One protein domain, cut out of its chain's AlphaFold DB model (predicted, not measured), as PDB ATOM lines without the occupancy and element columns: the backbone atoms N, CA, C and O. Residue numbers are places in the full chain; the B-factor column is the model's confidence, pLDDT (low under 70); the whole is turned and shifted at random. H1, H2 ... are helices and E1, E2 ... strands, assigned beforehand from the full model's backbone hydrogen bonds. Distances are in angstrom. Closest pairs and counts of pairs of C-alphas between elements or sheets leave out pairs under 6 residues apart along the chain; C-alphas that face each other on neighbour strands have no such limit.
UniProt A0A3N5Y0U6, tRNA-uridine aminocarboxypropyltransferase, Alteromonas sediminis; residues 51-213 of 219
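Overview. This is residues 51 to 213 of the 219 residues of the protein "tRNA-uridine aminocarboxypropyltransferase" of Alteromonas sediminis (UniProt A0A3N5Y0U6). A strongly twisted sheet of six parallel strands forms the core of three layers, with helices on both of its faces: H2 and H5 pack on one face, H3 and H4 on the other. H6 folds back beside H5 in a helical hairpin and also packs on H2, farther from the sheet, while the small H1 sits where E1 ends. The printed part has 163 residues with six named helices and six named strands, in the order E1 H1 H2 E2 H3 E3 E4 E5 H4 E6 H5 H6, and the sheet's order is E2 E1 E5 E3 E6 E4. The class is mixed, helices and strands. The whole is compact, with a radius of gyration of the C-alphas of 15.0 A, and spans 45 by 35 by 30 A.

Along the chain. Across the sheet, E2 is residues 80 to 85, 16.1 A long from first to last C-alpha, and E1 is residues 53 to 59, 19.6 A, beginning at C-alpha 53 (-26.955, -35.494, -47.085). E5, the longest strand, is residues 127 to 134, 20.3 A, and ends at C-alpha 134 (-35.614, -38.453, -33.377). E3 is residues 102 to 106, E6 residues 153 to 157 and E4 residues 112 to 114. The helices are H1, residues 60 to 63; H2, residues 69 to 76, 10.9 A; H3, residues 88 to 97, 14.4 A; H4, residues 137 to 146, 14.3 A; H5, residues 179 to 191, 17.5 A; and H6, residues 196 to 207, 16.1 A, ending at C-alpha 207 (-37.431, -17.016, -26.458).

Arrangement. E1 and E5 are parallel at 25 degrees, with N 57 and O 132 at 2.8 A. E2, an edge strand, is parallel to E1 at 26 degrees, with N 83 and O 56 at 2.8 A. On the other side of E5, E3 is its parallel neighbour at 28 degrees, with N 106 and O 131 within hydrogen-bond range at 2.8 A; E6 is the parallel neighbour of E3 at 30 degrees, with N 156 and O 105 within hydrogen-bond range at 2.8 A. The edge strand E4 stands to E6 at 48 degrees, with N 113 and O 155 at 2.8 A. E1, H1 H2, E2 form a strand-helix-strand unit, two parallel neighbour strands with helices between; E2, H3, E3 and E5, H4, E6 are split units, with other strands between theirs in the sheet. The three crossovers are right-handed. H5 is over E5, along the strands at 20 degrees on the local plane, at a height over the sheet of 8.6 A. H2, on the same face, has a height of 9.6 A. H3, on the opposite face from H2, has a height of 5.7 A. H4 runs across the strands, at 74 degrees to E1 on the local plane. H1 only grazes the sheet. H5 touches H2 with residues 179 to 183 alone, at a steep tilt of 50 degrees; the closest C-alphas are those of Val 73 and Leu 180, 5.3 A. H6 is not on the sheet; it touches H5 at a shallow tilt of 13 degrees, opposite ways, with the C-alphas of Ala 184 and Leu 198 closest at 6.3 A. Every O i to N i+4 pair is within hydrogen-bond range in H2, H3, H5 and H6, against 5 of 6 in H4; H1 is too short for such a pair.

Size, cuts and confidence. The two C-alphas farthest apart, those of Ala 125 and Pro 212, are 45.5 A from each other. The printed part has no cut. The links E4 to E5, residues 115 to 126, and E6 to H5, residues 158 to 178, are long. The mean pLDDT of the printed part is 88.7; it is under 70 at residue 66, residues 119 to 120, residues 168 to 175 and residues 211 to 213.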
ATOM      1  N   PRO A  51     -22.276 -30.365 -46.770       94.44
ATOM      2  CA  PRO A  51     -21.485 -31.063 -47.788       94.44
ATOM      3  C   PRO A  51     -21.891 -32.537 -47.957       94.44
ATOM      4  O   PRO A  51     -21.387 -33.224 -48.841       94.44
ATOM      5  N   ILE A  52     -22.779 -33.032 -47.095       95.25
ATOM      6  CA  ILE A  52     -23.285 -34.403 -47.073       95.25
ATOM      7  C   ILE A  52     -24.797 -34.390 -46.826       95.25
ATOM      8  O   ILE A  52     -25.313 -33.503 -46.142       95.25
ATOM      9  N   GLN A  53     -25.521 -35.380 -47.351       96.44
ATOM     10  CA  GLN A  53     -26.955 -35.494 -47.085       96.44
ATOM     11  C   GLN A  53     -27.217 -35.785 -45.605       96.44
ATOM     12  O   GLN A  53     -26.497 -36.560 -44.969       96.44
ATOM     13  N   ILE A  54     -28.273 -35.176 -45.067       98.19
ATOM     14  CA  ILE A  54     -28.711 -35.379 -43.688       98.19
ATOM     15  C   ILE A  54     -30.123 -35.948 -43.712       98.19
ATOM     16  O   ILE A  54     -31.035 -35.353 -44.287       98.19
ATOM     17  N   HIS A  55     -30.310 -37.080 -43.043       98.38
ATOM     18  CA  HIS A  55     -31.613 -37.702 -42.871       98.38
ATOM     19  C   HIS A  55     -31.963 -37.825 -41.393       98.38
ATOM     20  O   HIS A  55     -31.109 -38.110 -40.555       98.38
ATOM     21  N   VAL A  56     -33.240 -37.658 -41.069       98.25
ATOM     22  CA  VAL A  56     -33.769 -37.849 -39.718       98.25
ATOM     23  C   VAL A  56     -34.855 -38.913 -39.751       98.25
ATOM     24  O   VAL A  56     -35.869 -38.747 -40.423       98.25
ATOM     25  N   LEU A  57     -34.662 -39.993 -39.000       97.81
ATOM     26  CA  LEU A  57     -35.680 -41.007 -38.740       97.81
ATOM     27  C   LEU A  57     -36.499 -40.560 -37.527       97.81
ATOM     28  O   LEU A  57     -36.088 -40.748 -36.380       97.81
ATOM     29  N   GLN A  58     -37.634 -39.917 -37.778       96.94
ATOM     30  CA  GLN A  58     -38.461 -39.293 -36.751       96.94
ATOM     31  C   GLN A  58     -39.634 -40.193 -36.364       96.94
ATOM     32  O   GLN A  58     -40.493 -40.515 -37.182       96.94
ATOM     33  N   HIS A  59     -39.736 -40.547 -35.084       95.69
ATOM     34  CA  HIS A  59     -40.900 -41.264 -34.569       95.69
ATOM     35  C   HIS A  59     -42.187 -40.432 -34.740       95.69
ATOM     36  O   HIS A  59     -42.246 -39.278 -34.312       95.69
ATOM     37  N   LYS A  60     -43.279 -41.033 -35.235       93.69
ATOM     38  CA  LYS A  60     -44.532 -40.327 -35.593       93.69
ATOM     39  C   LYS A  60     -45.096 -39.348 -34.562       93.69
ATOM     40  O   LYS A  60     -45.602 -38.285 -34.902       93.69
ATOM     41  N   ARG A  61     -44.996 -39.702 -33.276       88.50
ATOM     42  CA  ARG A  61     -45.480 -38.876 -32.153       88.50
ATOM     43  C   ARG A  61     -44.729 -37.548 -31.995       88.50
ATOM     44  O   ARG A  61     -45.266 -36.654 -31.354       88.50
ATOM     45  N   GLU A  62     -43.520 -37.421 -32.535       87.38
ATOM     46  CA  GLU A  62     -42.758 -36.167 -32.481       87.38
ATOM     47  C   GLU A  62     -43.123 -35.212 -33.624       87.38
ATOM     48  O   GLU A  62     -42.995 -34.001 -33.468       87.38
ATOM     49  N   ARG A  63     -43.667 -35.713 -34.744       82.25
ATOM     50  CA  ARG A  63     -43.991 -34.896 -35.927       82.25
ATOM     51  C   ARG A  63     -44.922 -33.728 -35.605       82.25
ATOM     52  O   ARG A  63     -44.671 -32.603 -36.027       82.25
ATOM     53  N   SER A  64     -45.988 -33.993 -34.853       76.69
ATOM     54  CA  SER A  64     -46.978 -32.992 -34.433       76.69
ATOM     55  C   SER A  64     -46.626 -32.308 -33.110       76.69
ATOM     56  O   SER A  64     -47.392 -31.477 -32.618       76.69
ATOM     57  N   ASN A  65     -45.476 -32.637 -32.515       76.81
ATOM     58  CA  ASN A  65     -45.048 -32.036 -31.267       76.81
ATOM     59  C   ASN A  65     -44.613 -30.589 -31.523       76.81
ATOM     60  O   ASN A  65     -43.701 -30.324 -32.300       76.81
ATOM     61  N   ALA A  66     -45.227 -29.636 -30.823       68.31
ATOM     62  CA  ALA A  66     -44.850 -28.228 -30.938       68.31
ATOM     63  C   ALA A  66     -43.371 -27.980 -30.558       68.31
ATOM     64  O   ALA A  66     -42.786 -27.001 -31.004       68.31
ATOM     65  N   LYS A  67     -42.757 -28.896 -29.792       77.31
ATOM     66  CA  LYS A  67     -41.359 -28.888 -29.321       77.31
ATOM     67  C   LYS A  67     -40.357 -29.521 -30.301       77.31
ATOM     68  O   LYS A  67     -39.230 -29.829 -29.912       77.31
ATOM     69  N   ASN A  68     -40.778 -29.811 -31.525       81.94
ATOM     70  CA  ASN A  68     -39.993 -30.548 -32.506       81.94
ATOM     71  C   ASN A  68     -38.881 -29.667 -33.109       81.94
ATOM     72  O   ASN A  68     -39.155 -28.794 -33.933       81.94
ATOM     73  N   THR A  69     -37.624 -29.903 -32.715       90.88
ATOM     74  CA  THR A  69     -36.469 -29.166 -33.254       90.88
ATOM     75  C   THR A  69     -36.019 -29.678 -34.625       90.88
ATOM     76  O   THR A  69     -35.296 -28.957 -35.311       90.88
ATOM     77  N   VAL A  70     -36.514 -30.839 -35.089       93.75
ATOM     78  CA  VAL A  70     -36.313 -31.315 -36.474       93.75
ATOM     79  C   VAL A  70     -36.868 -30.300 -37.466       93.75
ATOM     80  O   VAL A  70     -36.229 -29.992 -38.467       93.75
ATOM     81  N   ARG A  71     -38.025 -29.697 -37.156       91.69
ATOM     82  CA  ARG A  71     -38.606 -28.672 -38.027       91.69
ATOM     83  C   ARG A  71     -37.751 -27.407 -38.104       91.69
ATOM     84  O   ARG A  71     -37.690 -26.796 -39.162       91.69
ATOM     85  N   LEU A  72     -37.083 -27.017 -37.018       93.75
ATOM     86  CA  LEU A  72     -36.176 -25.863 -37.027       93.75
ATOM     87  C   LEU A  72     -34.946 -26.129 -37.892       93.75
ATOM     88  O   LEU A  72     -34.614 -25.310 -38.744       93.75
ATOM     89  N   VAL A  73     -34.298 -27.283 -37.712       96.19
ATOM     90  CA  VAL A  73     -33.099 -27.612 -38.494       96.19
ATOM     91  C   VAL A  73     -33.427 -27.830 -39.974       96.19
ATOM     92  O   VAL A  73     -32.640 -27.424 -40.816       96.19
ATOM     93  N   GLN A  74     -34.614 -28.347 -40.311       95.56
ATOM     94  CA  GLN A  74     -35.066 -28.461 -41.704       95.56
ATOM     95  C   GLN A  74     -35.333 -27.098 -42.365       95.56
ATOM     96  O   GLN A  74     -35.147 -26.947 -43.567       95.56
ATOM     97  N   LEU A  75     -35.748 -26.081 -41.597       94.81
ATOM     98  CA  LEU A  75     -35.847 -24.713 -42.121       94.81
ATOM     99  C   LEU A  75     -34.462 -24.127 -42.422       94.81
ATOM    100  O   LEU A  75     -34.323 -23.390 -43.393       94.81
ATOM    101  N   ALA A  76     -33.466 -24.448 -41.593       96.69
ATOM    102  CA  ALA A  76     -32.100 -23.950 -41.729       96.69
ATOM    103  C   ALA A  76     -31.265 -24.693 -42.787       96.69
ATOM    104  O   ALA A  76     -30.386 -24.105 -43.418       96.69
ATOM    105  N   ILE A  77     -31.542 -25.986 -42.973       97.06
ATOM    106  CA  ILE A  77     -30.897 -26.886 -43.932       97.06
ATOM    107  C   ILE A  77     -32.007 -27.469 -44.820       97.06
ATOM    108  O   ILE A  77     -32.560 -28.520 -44.489       97.06
ATOM    109  N   PRO A  78     -32.374 -26.799 -45.930       91.88
ATOM    110  CA  PRO A  78     -33.482 -27.232 -46.788       91.88
ATOM    111  C   PRO A  78     -33.309 -28.639 -47.378       91.88
ATOM    112  O   PRO A  78     -34.299 -29.328 -47.606       91.88
ATOM    113  N   ASP A  79     -32.059 -29.078 -47.557       92.94
ATOM    114  CA  ASP A  79     -31.699 -30.407 -48.073       92.94
ATOM    115  C   ASP A  79     -31.624 -31.486 -46.972       92.94
ATOM    116  O   ASP A  79     -31.043 -32.556 -47.163       92.94
ATOM    117  N   LEU A  80     -32.193 -31.217 -45.791       97.00
ATOM    118  CA  LEU A  80     -32.385 -32.210 -44.739       97.00
ATOM    119  C   LEU A  80     -33.719 -32.939 -44.938       97.00
ATOM    120  O   LEU A  80     -34.803 -32.346 -44.927       97.00
ATOM    121  N   PHE A  81     -33.645 -34.262 -45.035       97.25
ATOM    122  CA  PHE A  81     -34.799 -35.124 -45.276       97.25
ATOM    123  C   PHE A  81     -35.306 -35.760 -43.980       97.25
ATOM    124  O   PHE A  81     -34.528 -36.241 -43.158       97.25
ATOM    125  N   VAL A  82     -36.625 -35.813 -43.801       96.75
ATOM    126  CA  VAL A  82     -37.253 -36.395 -42.605       96.75
ATOM    127  C   VAL A  82     -38.127 -37.574 -43.008       96.75
ATOM    128  O   VAL A  82     -39.044 -37.427 -43.812       96.75
ATOM    129  N   HIS A  83     -37.869 -38.726 -42.396       97.19
ATOM    130  CA  HIS A  83     -38.614 -39.966 -42.584       97.19
ATOM    131  C   HIS A  83     -39.466 -40.237 -41.346       97.19
ATOM    132  O   HIS A  83     -38.942 -40.336 -40.236       97.19
ATOM    133  N   CYS A  84     -40.784 -40.326 -41.516       96.00
ATOM    134  CA  CYS A  84     -41.710 -40.574 -40.413       96.00
ATOM    135  C   CYS A  84     -41.813 -42.076 -40.136       96.00
ATOM    136  O   CYS A  84     -42.228 -42.826 -41.010       96.00
ATOM    137  N   ILE A  85     -41.480 -42.495 -38.917       97.12
ATOM    138  CA  ILE A  85     -41.496 -43.897 -38.501       97.12
ATOM    139  C   ILE A  85     -42.719 -44.162 -37.623       97.12
ATOM    140  O   ILE A  85     -42.801 -43.684 -36.479       97.12
ATOM    141  N   GLU A  86     -43.678 -44.920 -38.148       94.50
ATOM    142  CA  GLU A  86     -44.864 -45.377 -37.428       94.50
ATOM    143  C   GLU A  86     -44.791 -46.844 -37.025       94.50
ATOM    144  O   GLU A  86     -45.294 -47.211 -35.956       94.50
ATOM    145  N   ASN A  87     -44.213 -47.658 -37.899       94.44
ATOM    146  CA  ASN A  87     -44.130 -49.105 -37.807       94.44
ATOM    147  C   ASN A  87     -42.789 -49.602 -38.389       94.44
ATOM    148  O   ASN A  87     -41.891 -48.815 -38.683       94.44
ATOM    149  N   ASP A  88     -42.638 -50.920 -38.504       92.62
ATOM    150  CA  ASP A  88     -41.376 -51.546 -38.917       92.62
ATOM    151  C   ASP A  88     -41.175 -51.496 -40.436       92.62
ATOM    152  O   ASP A  88     -40.040 -51.418 -40.897       92.62
ATOM    153  N   GLU A  89     -42.265 -51.469 -41.203       95.25
ATOM    154  CA  GLU A  89     -42.243 -51.282 -42.656       95.25
ATOM    155  C   GLU A  89     -41.705 -49.889 -43.014       95.25
ATOM    156  O   GLU A  89     -40.861 -49.764 -43.897       95.25
ATOM    157  N   ASP A  90     -42.071 -48.852 -42.252       96.31
ATOM    158  CA  ASP A  90     -41.527 -47.501 -42.440       96.31
ATOM    159  C   ASP A  90     -40.011 -47.440 -42.218       96.31
ATOM    160  O   ASP A  90     -39.328 -46.636 -42.849       96.31
ATOM    161  N   ILE A  91     -39.463 -48.279 -41.329       95.31
ATOM    162  CA  ILE A  91     -38.011 -48.358 -41.106       95.31
ATOM    163  C   ILE A  91     -37.327 -48.935 -42.343       95.31
ATOM    164  O   ILE A  91     -36.315 -48.390 -42.783       95.31
ATOM    165  N   VAL A  92     -37.878 -50.011 -42.908       93.69
ATOM    166  CA  VAL A  92     -37.360 -50.624 -44.139       93.69
ATOM    167  C   VAL A  92     -37.416 -49.614 -45.284       93.69
ATOM    168  O   VAL A  92     -36.377 -49.300 -45.864       93.69
ATOM    169  N   ASN A  93     -38.585 -49.011 -45.511       95.62
ATOM    170  CA  ASN A  93     -38.796 -48.007 -46.556       95.62
ATOM    171  C   ASN A  93     -37.852 -46.807 -46.401       95.62
ATOM    172  O   ASN A  93     -37.280 -46.331 -47.382       95.62
ATOM    173  N   ALA A  94     -37.650 -46.323 -45.171       95.75
ATOM    174  CA  ALA A  94     -36.730 -45.222 -44.913       95.75
ATOM    175  C   ALA A  94     -35.295 -45.591 -45.305       95.75
ATOM    176  O   ALA A  94     -34.639 -44.794 -45.964       95.75
ATOM    177  N   ILE A  95     -34.814 -46.787 -44.943       94.44
ATOM    178  CA  ILE A  95     -33.447 -47.251 -45.244       94.44
ATOM    179  C   ILE A  95     -33.230 -47.499 -46.741       94.44
ATOM    180  O   ILE A  95     -32.147 -47.211 -47.262       94.44
ATOM    181  N   GLU A  96     -34.248 -47.996 -47.438       93.81
ATOM    182  CA  GLU A  96     -34.232 -48.161 -48.894       93.81
ATOM    183  C   GLU A  96     -34.198 -46.816 -49.628       93.81
ATOM    184  O   GLU A  96     -33.511 -46.689 -50.639       93.81
ATOM    185  N   ALA A  97     -34.864 -45.792 -49.087       95.06
ATOM    186  CA  ALA A  97     -34.847 -44.437 -49.636       95.06
ATOM    187  C   ALA A  97     -33.530 -43.675 -49.382       95.06
ATOM    188  O   ALA A  97     -33.308 -42.625 -49.990       95.06
ATOM    189  N   LEU A  98     -32.657 -44.157 -48.486       96.12
ATOM    190  CA  LEU A  98     -31.363 -43.518 -48.229       96.12
ATOM    191  C   LEU A  98     -30.370 -43.756 -49.380       96.12
ATOM    192  O   LEU A  98     -30.352 -44.849 -49.954       96.12
ATOM    193  N   PRO A  99     -29.448 -42.806 -49.641       95.06
ATOM    194  CA  PRO A  99     -28.404 -42.952 -50.656       95.06
ATOM    195  C   PRO A  99     -27.579 -44.229 -50.493       95.06
ATOM    196  O   PRO A  99     -27.115 -44.533 -49.391       95.06
ATOM    197  N   SER A 100     -27.366 -44.973 -51.579       92.38
ATOM    198  CA  SER A 100     -26.505 -46.162 -51.569       92.38
ATOM    199  C   SER A 100     -25.091 -45.822 -51.078       92.38
ATOM    200  O   SER A 100     -24.551 -44.773 -51.412       92.38
ATOM    201  N   GLY A 101     -24.479 -46.719 -50.301       93.12
ATOM    202  CA  GLY A 101     -23.183 -46.482 -49.649       93.12
ATOM    203  C   GLY A 101     -23.298 -46.448 -48.127       93.12
ATOM    204  O   GLY A 101     -24.395 -46.612 -47.588       93.12
ATOM    205  N   ARG A 102     -22.162 -46.291 -47.432       94.81
ATOM    206  CA  ARG A 102     -22.122 -46.288 -45.960       94.81
ATOM    207  C   ARG A 102     -22.883 -45.091 -45.402       94.81
ATOM    208  O   ARG A 102     -22.874 -44.007 -45.982       94.81
ATOM    209  N   LEU A 103     -23.522 -45.292 -44.262       95.94
ATOM    210  CA  LEU A 103     -24.344 -44.312 -43.570       95.94
ATOM    211  C   LEU A 103     -23.828 -44.163 -42.141       95.94
ATOM    212  O   LEU A 103     -23.620 -45.162 -41.448       95.94
ATOM    213  N   ALA A 104     -23.639 -42.919 -41.707       95.69
ATOM    214  CA  ALA A 104     -23.222 -42.604 -40.347       95.69
ATOM    215  C   ALA A 104     -24.464 -42.328 -39.496       95.69
ATOM    216  O   ALA A 104     -25.097 -41.282 -39.632       95.69
ATOM    217  N   VAL A 105     -24.842 -43.275 -38.638       96.38
ATOM    218  CA  VAL A 105     -26.046 -43.202 -37.802       96.38
ATOM    219  C   VAL A 105     -25.707 -42.648 -36.419       96.38
ATOM    220  O   VAL A 105     -25.004 -43.285 -35.644       96.38
ATOM    221  N   PHE A 106     -26.252 -41.492 -36.059       95.06
ATOM    222  CA  PHE A 106     -26.041 -40.839 -34.768       95.06
ATOM    223  C   PHE A 106     -27.086 -41.294 -33.753       95.06
ATOM    224  O   PHE A 106     -28.210 -40.782 -33.710       95.06
ATOM    225  N   TYR A 107     -26.708 -42.267 -32.926       93.38
ATOM    226  CA  TYR A 107     -27.491 -42.721 -31.781       93.38
ATOM    227  C   TYR A 107     -26.611 -43.543 -30.820       93.38
ATOM    228  O   TYR A 107     -26.030 -44.549 -31.243       93.38
ATOM    229  N   PRO A 108     -26.546 -43.192 -29.519       90.88
ATOM    230  CA  PRO A 108     -25.736 -43.933 -28.558       90.88
ATOM    231  C   PRO A 108     -26.339 -45.315 -28.281       90.88
ATOM    232  O   PRO A 108     -27.467 -45.449 -27.795       90.88
ATOM    233  N   CYS A 109     -25.573 -46.358 -28.589       89.75
ATOM    234  CA  CYS A 109     -25.923 -47.758 -28.353       89.75
ATOM    235  C   CYS A 109     -24.667 -48.632 -28.211       89.75
ATOM    236  O   CYS A 109     -23.558 -48.180 -28.476       89.75
ATOM    237  N   GLU A 110     -24.834 -49.900 -27.829       88.75
ATOM    238  CA  GLU A 110     -23.716 -50.834 -27.587       88.75
ATOM    239  C   GLU A 110     -22.792 -51.031 -28.801       88.75
ATOM    240  O   GLU A 110     -21.613 -51.314 -28.633       88.75
ATOM    241  N   ARG A 111     -23.315 -50.852 -30.021       89.06
ATOM    242  CA  ARG A 111     -22.553 -50.951 -31.278       89.06
ATOM    243  C   ARG A 111     -22.026 -49.612 -31.802       89.06
ATOM    244  O   ARG A 111     -21.508 -49.572 -32.912       89.06
ATOM    245  N   SER A 112     -22.252 -48.516 -31.077       91.69
ATOM    246  CA  SER A 112     -21.833 -47.189 -31.532       91.69
ATOM    247  C   SER A 112     -20.388 -46.896 -31.151       91.69
ATOM    248  O   SER A 112     -19.963 -47.205 -30.042       91.69
ATOM    249  N   PHE A 113     -19.665 -46.252 -32.057       91.12
ATOM    250  CA  PHE A 113     -18.319 -45.749 -31.828       91.12
ATOM    251  C   PHE A 113     -18.359 -44.280 -31.426       91.12
ATOM    252  O   PHE A 113     -19.252 -43.527 -31.820       91.12
ATOM    253  N   THR A 114     -17.362 -43.860 -30.666       90.19
ATOM    254  CA  THR A 114     -17.152 -42.450 -30.379       90.19
ATOM    255  C   THR A 114     -16.795 -41.718 -31.671       90.19
ATOM    256  O   THR A 114     -15.876 -42.127 -32.382       90.19
ATOM    257  N   LEU A 115     -17.497 -40.627 -31.982       88.56
ATOM    258  CA  LEU A 115     -17.246 -39.834 -33.185       88.56
ATOM    259  C   LEU A 115     -15.803 -39.321 -33.210       88.56
ATOM    260  O   LEU A 115     -15.135 -39.410 -34.232       88.56
ATOM    261  N   GLU A 116     -15.318 -38.819 -32.076       83.12
ATOM    262  CA  GLU A 116     -13.973 -38.262 -31.932       83.12
ATOM    263  C   GLU A 116     -12.858 -39.305 -32.107       83.12
ATOM    264  O   GLU A 116     -11.782 -38.963 -32.580       83.12
ATOM    265  N   GLU A 117     -13.108 -40.576 -31.782       79.25
ATOM    266  CA  GLU A 117     -12.129 -41.661 -31.972       79.25
ATOM    267  C   GLU A 117     -12.086 -42.169 -33.422       79.25
ATOM    268  O   GLU A 117     -11.156 -42.869 -33.815       79.25
ATOM    269  N   LYS A 118     -13.104 -41.831 -34.222       72.06
ATOM    270  CA  LYS A 118     -13.300 -42.271 -35.614       72.06
ATOM    271  C   LYS A 118     -13.300 -41.110 -36.616       72.06
ATOM    272  O   LYS A 118     -13.682 -41.301 -37.769       72.06
ATOM    273  N   HIS A 119     -12.903 -39.918 -36.170       63.94
ATOM    274  CA  HIS A 119     -13.104 -38.650 -36.878       63.94
ATOM    275  C   HIS A 119     -12.530 -38.636 -38.303       63.94
ATOM    276  O   HIS A 119     -13.158 -38.080 -39.198       63.94
ATOM    277  N   GLU A 120     -11.413 -39.331 -38.535       62.53
ATOM    278  CA  GLU A 120     -10.713 -39.337 -39.829       62.53
ATOM    279  C   GLU A 120     -11.482 -40.039 -40.968       62.53
ATOM    280  O   GLU A 120     -11.170 -39.824 -42.139       62.53
ATOM    281  N   ASP A 121     -12.524 -40.822 -40.664       71.81
ATOM    282  CA  ASP A 121     -13.216 -41.644 -41.663       71.81
ATOM    283  C   ASP A 121     -14.517 -41.013 -42.203       71.81
ATOM    284  O   ASP A 121     -14.990 -41.400 -43.275       71.81
ATOM    285  N   ILE A 122     -15.137 -40.041 -41.521       86.75
ATOM    286  CA  ILE A 122     -16.461 -39.542 -41.948       86.75
ATOM    287  C   ILE A 122     -16.343 -38.369 -42.920       86.75
ATOM    288  O   ILE A 122     -16.436 -37.204 -42.552       86.75
ATOM    289  N   THR A 123     -16.202 -38.701 -44.202       90.50
ATOM    290  CA  THR A 123     -16.191 -37.737 -45.313       90.50
ATOM    291  C   THR A 123     -17.311 -38.035 -46.314       90.50
ATOM    292  O   THR A 123     -17.759 -39.184 -46.382       90.50
ATOM    293  N   PRO A 124     -17.723 -37.072 -47.164       89.38
ATOM    294  CA  PRO A 124     -18.684 -37.336 -48.242       89.38
ATOM    295  C   PRO A 124     -18.201 -38.384 -49.262       89.38
ATOM    296  O   PRO A 124     -18.997 -38.903 -50.039       89.38
ATOM    297  N   ALA A 125     -16.899 -38.697 -49.280       90.50
ATOM    298  CA  ALA A 125     -16.335 -39.752 -50.118       90.50
ATOM    299  C   ALA A 125     -16.539 -41.158 -49.525       90.50
ATOM    300  O   ALA A 125     -16.684 -42.118 -50.281       90.50
ATOM    301  N   LEU A 126     -16.548 -41.294 -48.192       92.38
ATOM    302  CA  LEU A 126     -16.720 -42.587 -47.519       92.38
ATOM    303  C   LEU A 126     -18.167 -42.846 -47.087       92.38
ATOM    304  O   LEU A 126     -18.627 -43.991 -47.134       92.38
ATOM    305  N   TYR A 127     -18.874 -41.797 -46.678       95.12
ATOM    306  CA  TYR A 127     -20.247 -41.851 -46.198       95.12
ATOM    307  C   TYR A 127     -21.167 -41.081 -47.130       95.12
ATOM    308  O   TYR A 127     -20.943 -39.912 -47.434       95.12
ATOM    309  N   ALA A 128     -22.244 -41.738 -47.544       96.00
ATOM    310  CA  ALA A 128     -23.235 -41.151 -48.431       96.00
ATOM    311  C   ALA A 128     -24.185 -40.199 -47.686       96.00
ATOM    312  O   ALA A 128     -24.716 -39.261 -48.281       96.00
ATOM    313  N   ALA A 129     -24.403 -40.433 -46.385       97.25
ATOM    314  CA  ALA A 129     -25.247 -39.582 -45.560       97.25
ATOM    315  C   ALA A 129     -24.959 -39.682 -44.054       97.25
ATOM    316  O   ALA A 129     -24.498 -40.717 -43.554       97.25
ATOM    317  N   LEU A 130     -25.340 -38.625 -43.333       97.75
ATOM    318  CA  LEU A 130     -25.553 -38.650 -41.888       97.75
ATOM    319  C   LEU A 130     -27.022 -38.973 -41.592       97.75
ATOM    320  O   LEU A 130     -27.929 -38.409 -42.207       97.75
ATOM    321  N   VAL A 131     -27.271 -39.851 -40.625       98.06
ATOM    322  CA  VAL A 131     -28.612 -40.290 -40.229       98.06
ATOM    323  C   VAL A 131     -28.798 -40.053 -38.735       98.06
ATOM    324  O   VAL A 131     -28.071 -40.606 -37.922       98.06
ATOM    325  N   PHE A 132     -29.797 -39.271 -38.349       97.69
ATOM    326  CA  PHE A 132     -30.155 -39.019 -36.951       97.69
ATOM    327  C   PHE A 132     -31.463 -39.727 -36.608       97.69
ATOM    328  O   PHE A 132     -32.317 -39.919 -37.472       97.69
ATOM    329  N   ILE A 133     -31.652 -40.097 -35.342       96.31
ATOM    330  CA  ILE A 133     -32.895 -40.715 -34.863       96.31
ATOM    331  C   ILE A 133     -33.584 -39.755 -33.896       96.31
ATOM    332  O   ILE A 133     -33.007 -39.389 -32.874       96.31
ATOM    333  N   ASP A 134     -34.822 -39.366 -34.203       94.88
ATOM    334  CA  ASP A 134     -35.614 -38.453 -33.377       94.88
ATOM    335  C   ASP A 134     -36.793 -39.158 -32.687       94.88
ATOM    336  O   ASP A 134     -37.528 -39.965 -33.266       94.88
ATOM    337  N   GLY A 135     -36.958 -38.851 -31.404       91.62
ATOM    338  CA  GLY A 135     -37.881 -39.516 -30.496       91.62
ATOM    339  C   GLY A 135     -37.504 -39.276 -29.041       91.62
ATOM    340  O   GLY A 135     -36.371 -38.927 -28.715       91.62
ATOM    341  N   SER A 136     -38.423 -39.545 -28.114       88.94
ATOM    342  CA  SER A 136     -38.004 -39.839 -26.737       88.94
ATOM    343  C   SER A 136     -37.012 -41.006 -26.723       88.94
ATOM    344  O   SER A 136     -37.042 -41.862 -27.605       88.94
ATOM    345  N   TRP A 137     -36.195 -41.117 -25.675       87.44
ATOM    346  CA  TRP A 137     -35.215 -42.203 -25.531       87.44
ATOM    347  C   TRP A 137     -35.779 -43.603 -25.807       87.44
ATOM    348  O   TRP A 137     -35.149 -44.407 -26.489       87.44
ATOM    349  N   LYS A 138     -36.992 -43.892 -25.320       90.88
ATOM    350  CA  LYS A 138     -37.657 -45.180 -25.566       90.88
ATOM    351  C   LYS A 138     -38.025 -45.371 -27.043       90.88
ATOM    352  O   LYS A 138     -37.937 -46.487 -27.546       90.88
ATOM    353  N   GLN A 139     -38.454 -44.305 -27.715       93.56
ATOM    354  CA  GLN A 139     -38.845 -44.320 -29.126       93.56
ATOM    355  C   GLN A 139     -37.625 -44.423 -30.038       93.56
ATOM    356  O   GLN A 139     -37.563 -45.343 -30.846       93.56
ATOM    357  N   ALA A 140     -36.637 -43.546 -29.848       93.69
ATOM    358  CA  ALA A 140     -35.401 -43.545 -30.619       93.69
ATOM    359  C   ALA A 140     -34.646 -44.875 -30.462       93.69
ATOM    360  O   ALA A 140     -34.256 -45.481 -31.454       93.69
ATOM    361  N   GLY A 141     -34.565 -45.421 -29.242       94.00
ATOM    362  CA  GLY A 141     -34.001 -46.756 -29.020       94.00
ATOM    363  C   GLY A 141     -34.823 -47.890 -29.637       94.00
ATOM    364  O   GLY A 141     -34.269 -48.918 -30.016       94.00
ATOM    365  N   GLY A 142     -36.138 -47.712 -29.773       95.56
ATOM    366  CA  GLY A 142     -37.003 -48.626 -30.517       95.56
ATOM    367  C   GLY A 142     -36.664 -48.659 -32.005       95.56
ATOM    368  O   GLY A 142     -36.507 -49.747 -32.550       95.56
ATOM    369  N   ILE A 143     -36.495 -47.485 -32.622       96.38
ATOM    370  CA  ILE A 143     -36.073 -47.347 -34.025       96.38
ATOM    371  C   ILE A 143     -34.663 -47.930 -34.204       96.38
ATOM    372  O   ILE A 143     -34.466 -48.820 -35.023       96.38
ATOM    373  N   ALA A 144     -33.698 -47.512 -33.379       95.56
ATOM    374  CA  ALA A 144     -32.291 -47.903 -33.496       95.56
ATOM    375  C   ALA A 144     -32.050 -49.421 -33.435       95.56
ATOM    376  O   ALA A 144     -31.174 -49.937 -34.129       95.56
ATOM    377  N   ARG A 145     -32.821 -50.143 -32.609       95.06
ATOM    378  CA  ARG A 145     -32.735 -51.612 -32.497       95.06
ATOM    379  C   ARG A 145     -33.281 -52.351 -33.714       95.06
ATOM    380  O   ARG A 145     -32.908 -53.497 -33.924       95.06
ATOM    381  N   LYS A 146     -34.194 -51.728 -34.455       95.31
ATOM    382  CA  LYS A 146     -34.838 -52.314 -35.636       95.31
ATOM    383  C   LYS A 146     -34.116 -51.958 -36.930       95.31
ATOM    384  O   LYS A 146     -34.375 -52.577 -37.954       95.31
ATOM    385  N   LEU A 147     -33.204 -50.985 -36.881       95.19
ATOM    386  CA  LEU A 147     -32.309 -50.698 -37.991       95.19
ATOM    387  C   LEU A 147     -31.429 -51.917 -38.303       95.19
ATOM    388  O   LEU A 147     -30.885 -52.503 -37.357       95.19
ATOM    389  N   PRO A 148     -31.228 -52.248 -39.595       90.00
ATOM    390  CA  PRO A 148     -30.371 -53.349 -40.012       90.00
ATOM    391  C   PRO A 148     -28.991 -53.342 -39.340       90.00
ATOM    392  O   PRO A 148     -28.453 -52.312 -38.921       90.00
ATOM    393  N   THR A 149     -28.399 -54.522 -39.212       83.38
ATOM    394  CA  THR A 149     -27.032 -54.709 -38.695       83.38
ATOM    395  C   THR A 149     -26.048 -55.038 -39.810       83.38
ATOM    396  O   THR A 149     -25.011 -55.650 -39.561       83.38
ATOM    397  N   ASP A 150     -26.393 -54.699 -41.052       85.81
ATOM    398  CA  ASP A 150     -25.486 -54.868 -42.177       85.81
ATOM    399  C   ASP A 150     -24.301 -53.887 -42.095       85.81
ATOM    400  O   ASP A 150     -24.254 -52.973 -41.271       85.81
ATOM    401  N   LYS A 151     -23.313 -54.091 -42.969       84.81
ATOM    402  CA  LYS A 151     -22.082 -53.287 -43.004       84.81
ATOM    403  C   LYS A 151     -22.290 -51.859 -43.526       84.81
ATOM    404  O   LYS A 151     -21.317 -51.118 -43.635       84.81
ATOM    405  N   ARG A 152     -23.512 -51.480 -43.911       93.06
ATOM    406  CA  ARG A 152     -23.822 -50.146 -44.428       93.06
ATOM    407  C   ARG A 152     -23.987 -49.139 -43.295       93.06
ATOM    408  O   ARG A 152     -23.695 -47.969 -43.513       93.06
ATOM    409  N   LEU A 153     -24.467 -49.567 -42.125       94.69
ATOM    410  CA  LEU A 153     -24.780 -48.676 -41.006       94.69
ATOM    411  C   LEU A 153     -23.683 -48.705 -39.941       94.69
ATOM    412  O   LEU A 153     -23.601 -49.646 -39.150       94.69
ATOM    413  N   ASP A 154     -22.907 -47.631 -39.860       93.94
ATOM    414  CA  ASP A 154     -21.997 -47.407 -38.740       93.94
ATOM    415  C   ASP A 154     -22.662 -46.482 -37.727       93.94
ATOM    416  O   ASP A 154     -23.157 -45.413 -38.079       93.94
ATOM    417  N   PHE A 155     -22.692 -46.896 -36.462       94.62
ATOM    418  CA  PHE A 155     -23.320 -46.118 -35.401       94.62
ATOM    419  C   PHE A 155     -22.281 -45.258 -34.691       94.62
ATOM    420  O   PHE A 155     -21.201 -45.740 -34.358       94.62
ATOM    421  N   PHE A 156     -22.642 -44.013 -34.397       93.75
ATOM    422  CA  PHE A 156     -21.793 -43.038 -33.729       93.75
ATOM    423  C   PHE A 156     -22.508 -42.360 -32.560       93.75
ATOM    424  O   PHE A 156     -23.733 -42.189 -32.556       93.75
ATOM    425  N   HIS A 157     -21.725 -41.940 -31.573       92.00
ATOM    426  CA  HIS A 157     -22.135 -41.028 -30.511       92.00
ATOM    427  C   HIS A 157     -21.018 -40.022 -30.223       92.00
ATOM    428  O   HIS A 157     -19.862 -40.256 -30.557       92.00
ATOM    429  N   PHE A 158     -21.351 -38.890 -29.611       88.81
ATOM    430  CA  PHE A 158     -20.357 -37.888 -29.226       88.81
ATOM    431  C   PHE A 158     -19.779 -38.232 -27.848       88.81
ATOM    432  O   PHE A 158     -20.555 -38.462 -26.917       88.81
ATOM    433  N   ASN A 159     -18.452 -38.230 -27.698       82.00
ATOM    434  CA  ASN A 159     -17.799 -38.380 -26.386       82.00
ATOM    435  C   ASN A 159     -18.097 -37.177 -25.493       82.00
ATOM    436  O   ASN A 159     -18.418 -37.277 -24.312       82.00
ATOM    437  N   SER A 160     -17.947 -36.006 -26.110       74.50
ATOM    438  CA  SER A 160     -18.036 -34.706 -25.472       74.50
ATOM    439  C   SER A 160     -19.258 -33.995 -26.026       74.50
ATOM    440  O   SER A 160     -19.266 -33.488 -27.149       74.50
ATOM    441  N   ILE A 161     -20.327 -34.008 -25.238       74.44
ATOM    442  CA  ILE A 161     -21.561 -33.311 -25.573       74.44
ATOM    443  C   ILE A 161     -21.559 -31.979 -24.821       74.44
ATOM    444  O   ILE A 161     -21.426 -31.990 -23.595       74.44
ATOM    445  N   PRO A 162     -21.693 -30.829 -25.508       71.19
ATOM    446  CA  PRO A 162     -21.884 -29.563 -24.818       71.19
ATOM    447  C   PRO A 162     -23.187 -29.612 -24.013       71.19
ATOM    448  O   PRO A 162     -24.138 -30.293 -24.398       71.19
ATOM    449  N   SER A 163     -23.261 -28.868 -22.909       76.69
ATOM    450  CA  SER A 163     -24.513 -28.739 -22.164       76.69
ATOM    451  C   SER A 163     -25.634 -28.300 -23.108       76.69
ATOM    452  O   SER A 163     -25.507 -27.287 -23.798       76.69
ATOM    453  N   SER A 164     -26.717 -29.082 -23.152       80.12
ATOM    454  CA  SER A 164     -27.836 -28.789 -24.045       80.12
ATOM    455  C   SER A 164     -28.424 -27.416 -23.717       80.12
ATOM    456  O   SER A 164     -28.777 -27.131 -22.570       80.12
ATOM    457  N   ARG A 165     -28.555 -26.583 -24.749       80.44
ATOM    458  CA  ARG A 165     -29.249 -25.293 -24.726       80.44
ATOM    459  C   ARG A 165     -30.760 -25.461 -24.833       80.44
ATOM    460  O   ARG A 165     -31.496 -24.499 -24.618       80.44
ATOM    461  N   TYR A 166     -31.245 -26.664 -25.155       78.25
ATOM    462  CA  TYR A 166     -32.669 -26.931 -25.281       78.25
ATOM    463  C   TYR A 166     -33.357 -27.136 -23.923       78.25
ATOM    464  O   TYR A 166     -33.319 -28.200 -23.303       78.25
ATOM    465  N   THR A 167     -34.049 -26.098 -23.471       72.69
ATOM    466  CA  THR A 167     -34.738 -26.016 -22.183       72.69
ATOM    467  C   THR A 167     -36.221 -26.396 -22.253       72.69
ATOM    468  O   THR A 167     -36.786 -26.778 -21.238       72.69
ATOM    469  N   ILE A 168     -36.895 -26.375 -23.409       65.00
ATOM    470  CA  ILE A 168     -38.360 -26.631 -23.495       65.00
ATOM    471  C   ILE A 168     -38.757 -28.106 -23.228       65.00
ATOM    472  O   ILE A 168     -39.935 -28.439 -22.999       65.00
ATOM    473  N   ARG A 169     -37.805 -29.041 -23.292       63.97
ATOM    474  CA  ARG A 169     -38.041 -30.469 -23.040       63.97
ATOM    475  C   ARG A 169     -37.218 -30.925 -21.839       63.97
ATOM    476  O   ARG A 169     -35.999 -30.980 -21.905       63.97
ATOM    477  N   HIS A 170     -37.898 -31.329 -20.768       55.59
ATOM    478  CA  HIS A 170     -37.243 -32.008 -19.652       55.59
ATOM    479  C   HIS A 170     -36.720 -33.380 -20.089       55.59
ATOM    480  O   HIS A 170     -37.439 -34.184 -20.688       55.59
ATOM    481  N   THR A 171     -35.468 -33.653 -19.745       61.50
ATOM    482  CA  THR A 171     -34.817 -34.956 -19.858       61.50
ATOM    483  C   THR A 171     -33.948 -35.140 -18.624       61.50
ATOM    484  O   THR A 171     -33.198 -34.240 -18.259       61.50
ATOM    485  N   ASN A 172     -34.029 -36.308 -17.989       56.81
ATOM    486  CA  ASN A 172     -33.167 -36.652 -16.852       56.81
ATOM    487  C   ASN A 172     -31.822 -37.237 -17.310       56.81
ATOM    488  O   ASN A 172     -31.052 -37.735 -16.498       56.81
ATOM    489  N   LYS A 173     -31.560 -37.245 -18.622       64.69
ATOM    490  CA  LYS A 173     -30.305 -37.729 -19.193       64.69
ATOM    491  C   LYS A 173     -29.385 -36.546 -19.459       64.69
ATOM    492  O   LYS A 173     -29.716 -35.690 -20.277       64.69
ATOM    493  N   GLU A 174     -28.247 -36.545 -18.778       55.66
ATOM    494  CA  GLU A 174     -27.200 -35.514 -18.818       55.66
ATOM    495  C   GLU A 174     -26.660 -35.257 -20.239       55.66
ATOM    496  O   GLU A 174     -26.314 -34.136 -20.584       55.66
ATOM    497  N   TYR A 175     -26.724 -36.277 -21.100       63.56
ATOM    498  CA  TYR A 175     -26.124 -36.316 -22.439       63.56
ATOM    499  C   TYR A 175     -27.154 -36.287 -23.583       63.56
ATOM    500  O   TYR A 175     -26.901 -36.778 -24.681       63.56
ATOM    501  N   ALA A 176     -28.366 -35.792 -23.327       76.19
ATOM    502  CA  ALA A 176     -29.426 -35.740 -24.333       76.19
ATOM    503  C   ALA A 176     -29.426 -34.395 -25.073       76.19
ATOM    504  O   ALA A 176     -29.891 -33.396 -24.527       76.19
ATOM    505  N   LEU A 177     -28.951 -34.402 -26.318       87.75
ATOM    506  CA  LEU A 177     -29.136 -33.303 -27.265       87.75
ATOM    507  C   LEU A 177     -30.507 -33.394 -27.944       87.75
ATOM    508  O   LEU A 177     -31.032 -34.485 -28.181       87.75
ATOM    509  N   SER A 178     -31.076 -32.247 -28.297       91.81
ATOM    510  CA  SER A 178     -32.133 -32.182 -29.305       91.81
ATOM    511  C   SER A 178     -31.572 -32.519 -30.696       91.81
ATOM    512  O   SER A 178     -30.365 -32.431 -30.921       91.81
ATOM    513  N   THR A 179     -32.426 -32.880 -31.660       94.31
ATOM    514  CA  THR A 179     -31.951 -33.236 -33.012       94.31
ATOM    515  C   THR A 179     -31.211 -32.088 -33.689       94.31
ATOM    516  O   THR A 179     -30.183 -32.322 -34.311       94.31
ATOM    517  N   LEU A 180     -31.688 -30.848 -33.527       95.94
ATOM    518  CA  LEU A 180     -30.993 -29.663 -34.035       95.94
ATOM    519  C   LEU A 180     -29.583 -29.535 -33.447       95.94
ATOM    520  O   LEU A 180     -28.641 -29.299 -34.195       95.94
ATOM    521  N   GLU A 181     -29.421 -29.714 -32.134       94.81
ATOM    522  CA  GLU A 181     -28.098 -29.646 -31.499       94.81
ATOM    523  C   GLU A 181     -27.195 -30.791 -31.964       94.81
ATOM    524  O   GLU A 181     -26.024 -30.562 -32.244       94.81
ATOM    525  N   ALA A 182     -27.731 -32.007 -32.096       95.12
ATOM    526  CA  ALA A 182     -26.974 -33.149 -32.601       95.12
ATOM    527  C   ALA A 182     -26.477 -32.912 -34.038       95.12
ATOM    528  O   ALA A 182     -25.318 -33.196 -34.336       95.12
ATOM    529  N   VAL A 183     -27.323 -32.349 -34.908       96.81
ATOM    530  CA  VAL A 183     -26.929 -31.954 -36.269       96.81
ATOM    531  C   VAL A 183     -25.867 -30.856 -36.230       96.81
ATOM    532  O   VAL A 183     -24.863 -30.974 -36.925       96.81
ATOM    533  N   ALA A 184     -26.043 -29.828 -35.395       96.19
ATOM    534  CA  ALA A 184     -25.074 -28.743 -35.263       96.19
ATOM    535  C   ALA A 184     -23.694 -29.266 -34.834       96.19
ATOM    536  O   ALA A 184     -22.702 -28.974 -35.493       96.19
ATOM    537  N   VAL A 185     -23.638 -30.097 -33.788       94.06
ATOM    538  CA  VAL A 185     -22.388 -30.698 -33.297       94.06
ATOM    539  C   VAL A 185     -21.740 -31.594 -34.355       94.06
ATOM    540  O   VAL A 185     -20.521 -31.570 -34.500       94.06
ATOM    541  N   ALA A 186     -22.524 -32.374 -35.106       94.44
ATOM    542  CA  ALA A 186     -21.988 -33.213 -36.176       94.44
ATOM    543  C   ALA A 186     -21.381 -32.382 -37.315       94.44
ATOM    544  O   ALA A 186     -20.284 -32.693 -37.763       94.44
ATOM    545  N   LEU A 187     -22.070 -31.330 -37.764       94.88
ATOM    546  CA  LEU A 187     -21.595 -30.451 -38.835       94.88
ATOM    547  C   LEU A 187     -20.306 -29.712 -38.460       94.88
ATOM    548  O   LEU A 187     -19.385 -29.629 -39.269       94.88
ATOM    549  N   ASP A 188     -20.229 -29.231 -37.226       93.62
ATOM    550  CA  ASP A 188     -19.060 -28.539 -36.688       93.62
ATOM    551  C   ASP A 188     -17.869 -29.479 -36.547       93.62
ATOM    552  O   ASP A 188     -16.802 -29.211 -37.093       93.62
ATOM    553  N   LYS A 189     -18.070 -30.641 -35.912       91.38
ATOM    554  CA  LYS A 189     -16.991 -31.617 -35.745       91.38
ATOM    555  C   LYS A 189     -16.517 -32.166 -37.086       91.38
ATOM    556  O   LYS A 189     -15.317 -32.277 -37.266       91.38
ATOM    557  N   LEU A 190     -17.407 -32.531 -38.009       92.62
ATOM    558  CA  LEU A 190     -17.026 -33.251 -39.235       92.62
ATOM    559  C   LEU A 190     -16.621 -32.349 -40.401       92.62
ATOM    560  O   LEU A 190     -15.830 -32.770 -41.241       92.62
ATOM    561  N   PHE A 191     -17.177 -31.142 -40.483       92.81
ATOM    562  CA  PHE A 191     -17.055 -30.300 -41.675       92.81
ATOM    563  C   PHE A 191     -16.681 -28.848 -41.372       92.81
ATOM    564  O   PHE A 191     -16.735 -28.028 -42.286       92.81
ATOM    565  N   ASP A 192     -16.322 -28.526 -40.124       92.75
ATOM    566  CA  ASP A 192     -15.963 -27.167 -39.688       92.75
ATOM    567  C   ASP A 192     -17.079 -26.133 -39.958       92.75
ATOM    568  O   ASP A 192     -16.855 -24.941 -40.172       92.75
ATOM    569  N   ILE A 193     -18.336 -26.596 -39.972       94.94
ATOM    570  CA  ILE A 193     -19.510 -25.736 -40.123       94.94
ATOM    571  C   ILE A 193     -19.985 -25.328 -38.735       94.94
ATOM    572  O   ILE A 193     -20.557 -26.133 -38.003       94.94
ATOM    573  N   SER A 194     -19.788 -24.052 -38.401       94.81
ATOM    574  CA  SER A 194     -20.110 -23.508 -37.080       94.81
ATOM    575  C   SER A 194     -21.513 -23.883 -36.593       94.81
ATOM    576  O   SER A 194     -22.516 -23.663 -37.275       94.81
ATOM    577  N   GLN A 195     -21.595 -24.338 -35.341       94.50
ATOM    578  CA  GLN A 195     -22.863 -24.619 -34.650       94.50
ATOM    579  C   GLN A 195     -23.707 -23.355 -34.422       94.50
ATOM    580  O   GLN A 195     -24.920 -23.440 -34.216       94.50
ATOM    581  N   HIS A 196     -23.070 -22.177 -34.409       95.06
ATOM    582  CA  HIS A 196     -23.662 -20.938 -33.906       95.06
ATOM    583  C   HIS A 196     -24.997 -20.559 -34.571       95.06
ATOM    584  O   HIS A 196     -25.935 -20.279 -33.826       95.06
ATOM    585  N   PRO A 197     -25.161 -20.599 -35.908       96.06
ATOM    586  CA  PRO A 197     -26.422 -20.207 -36.537       96.06
ATOM    587  C   PRO A 197     -27.597 -21.118 -36.153       96.06
ATOM    588  O   PRO A 197     -28.708 -20.636 -35.937       96.06
ATOM    589  N   LEU A 198     -27.362 -22.429 -36.020       96.12
ATOM    590  CA  LEU A 198     -28.392 -23.374 -35.575       96.12
ATOM    591  C   LEU A 198     -28.751 -23.143 -34.107       96.12
ATOM    592  O   LEU A 198     -29.931 -23.090 -33.767       96.12
ATOM    593  N   LEU A 199     -27.747 -22.975 -33.244       94.56
ATOM    594  CA  LEU A 199     -27.975 -22.722 -31.821       94.56
ATOM    595  C   LEU A 199     -28.681 -21.379 -31.588       94.56
ATOM    596  O   LEU A 199     -29.584 -21.318 -30.763       94.56
ATOM    597  N   ALA A 200     -28.357 -20.339 -32.361       94.25
ATOM    598  CA  ALA A 200     -29.060 -19.059 -32.314       94.25
ATOM    599  C   ALA A 200     -30.532 -19.197 -32.744       94.25
ATOM    600  O   ALA A 200     -31.420 -18.674 -32.074       94.25
ATOM    601  N   LEU A 201     -30.819 -19.960 -33.807       94.31
ATOM    602  CA  LEU A 201     -32.199 -20.263 -34.206       94.31
ATOM    603  C   LEU A 201     -32.959 -21.018 -33.102       94.31
ATOM    604  O   LEU A 201     -34.140 -20.753 -32.867       94.31
ATOM    605  N   LEU A 202     -32.294 -21.959 -32.427       93.00
ATOM    606  CA  LEU A 202     -32.870 -22.669 -31.289       93.00
ATOM    607  C   LEU A 202     -33.184 -21.700 -30.145       93.00
ATOM    608  O   LEU A 202     -34.290 -21.743 -29.611       93.00
ATOM    609  N   ASP A 203     -32.255 -20.816 -29.795       91.62
ATOM    610  CA  ASP A 203     -32.438 -19.812 -28.747       91.62
ATOM    611  C   ASP A 203     -33.623 -18.884 -29.072       91.62
ATOM    612  O   ASP A 203     -34.506 -18.692 -28.233       91.62
ATOM    613  N   GLU A 204     -33.750 -18.422 -30.319       91.69
ATOM    614  CA  GLU A 204     -34.884 -17.598 -30.755       91.69
ATOM    615  C   GLU A 204     -36.223 -18.334 -30.701       91.69
ATOM    616  O   GLU A 204     -37.225 -17.787 -30.225       91.69
ATOM    617  N   PHE A 205     -36.256 -19.601 -31.112       89.62
ATOM    618  CA  PHE A 205     -37.443 -20.438 -30.946       89.62
ATOM    619  C   PHE A 205     -37.860 -20.547 -29.472       89.62
ATOM    620  O   PHE A 205     -39.051 -20.496 -29.151       89.62
ATOM    621  N   GLN A 206     -36.886 -20.671 -28.569       89.50
ATOM    622  CA  GLN A 206     -37.137 -20.774 -27.136       89.50
ATOM    623  C   GLN A 206     -37.616 -19.473 -26.509       89.50
ATOM    624  O   GLN A 206     -38.555 -19.494 -25.707       89.50
ATOM    625  N   ASN A 207     -37.033 -18.346 -26.912       86.50
ATOM    626  CA  ASN A 207     -37.431 -17.016 -26.458       86.50
ATOM    627  C   ASN A 207     -38.888 -16.713 -26.820       86.50
ATOM    628  O   ASN A 207     -39.631 -16.140 -26.022       86.50
ATOM    629  N   HIS A 208     -39.326 -17.184 -27.986       83.69
ATOM    630  CA  HIS A 208     -40.697 -17.028 -28.452       83.69
ATOM    631  C   HIS A 208     -41.624 -18.165 -27.985       83.69
ATOM    632  O   HIS A 208     -42.799 -18.180 -28.334       83.69
ATOM    633  N   TRP A 209     -41.167 -19.124 -27.174       79.56
ATOM    634  CA  TRP A 209     -42.003 -20.250 -26.755       79.56
ATOM    635  C   TRP A 209     -43.102 -19.848 -25.764       79.56
ATOM    636  O   TRP A 209     -42.848 -19.540 -24.596       79.56
ATOM    637  N   GLN A 210     -44.353 -19.963 -26.218       73.12
ATOM    638  CA  GLN A 210     -45.568 -19.621 -25.464       73.12
ATOM    639  C   GLN A 210     -46.263 -20.831 -24.801       73.12
ATOM    640  O   GLN A 210     -47.422 -20.736 -24.406       73.12
ATOM    641  N   GLY A 211     -45.613 -21.999 -24.715       65.69
ATOM    642  CA  GLY A 211     -46.177 -23.157 -24.004       65.69
ATOM    643  C   GLY A 211     -46.067 -23.031 -22.472       65.69
ATOM    644  O   GLY A 211     -45.309 -22.188 -21.991       65.69
ATOM    645  N   PRO A 212     -46.772 -23.881 -21.695       57.81
ATOM    646  CA  PRO A 212     -46.751 -23.838 -20.229       57.81
ATOM    647  C   PRO A 212     -45.325 -23.819 -19.661       57.81
ATOM    648  O   PRO A 212     -44.482 -24.622 -20.067       57.81
ATOM    649  N   THR A 213     -45.050 -22.923 -18.708       53.81
ATOM    650  CA  THR A 213     -43.725 -22.761 -18.075       53.81
ATOM    651  C   THR A 213     -43.271 -23.998 -17.304       53.81
ATOM    652  O   THR A 213     -42.072 -24.230 -17.211       53.81
TER     653      THR A 213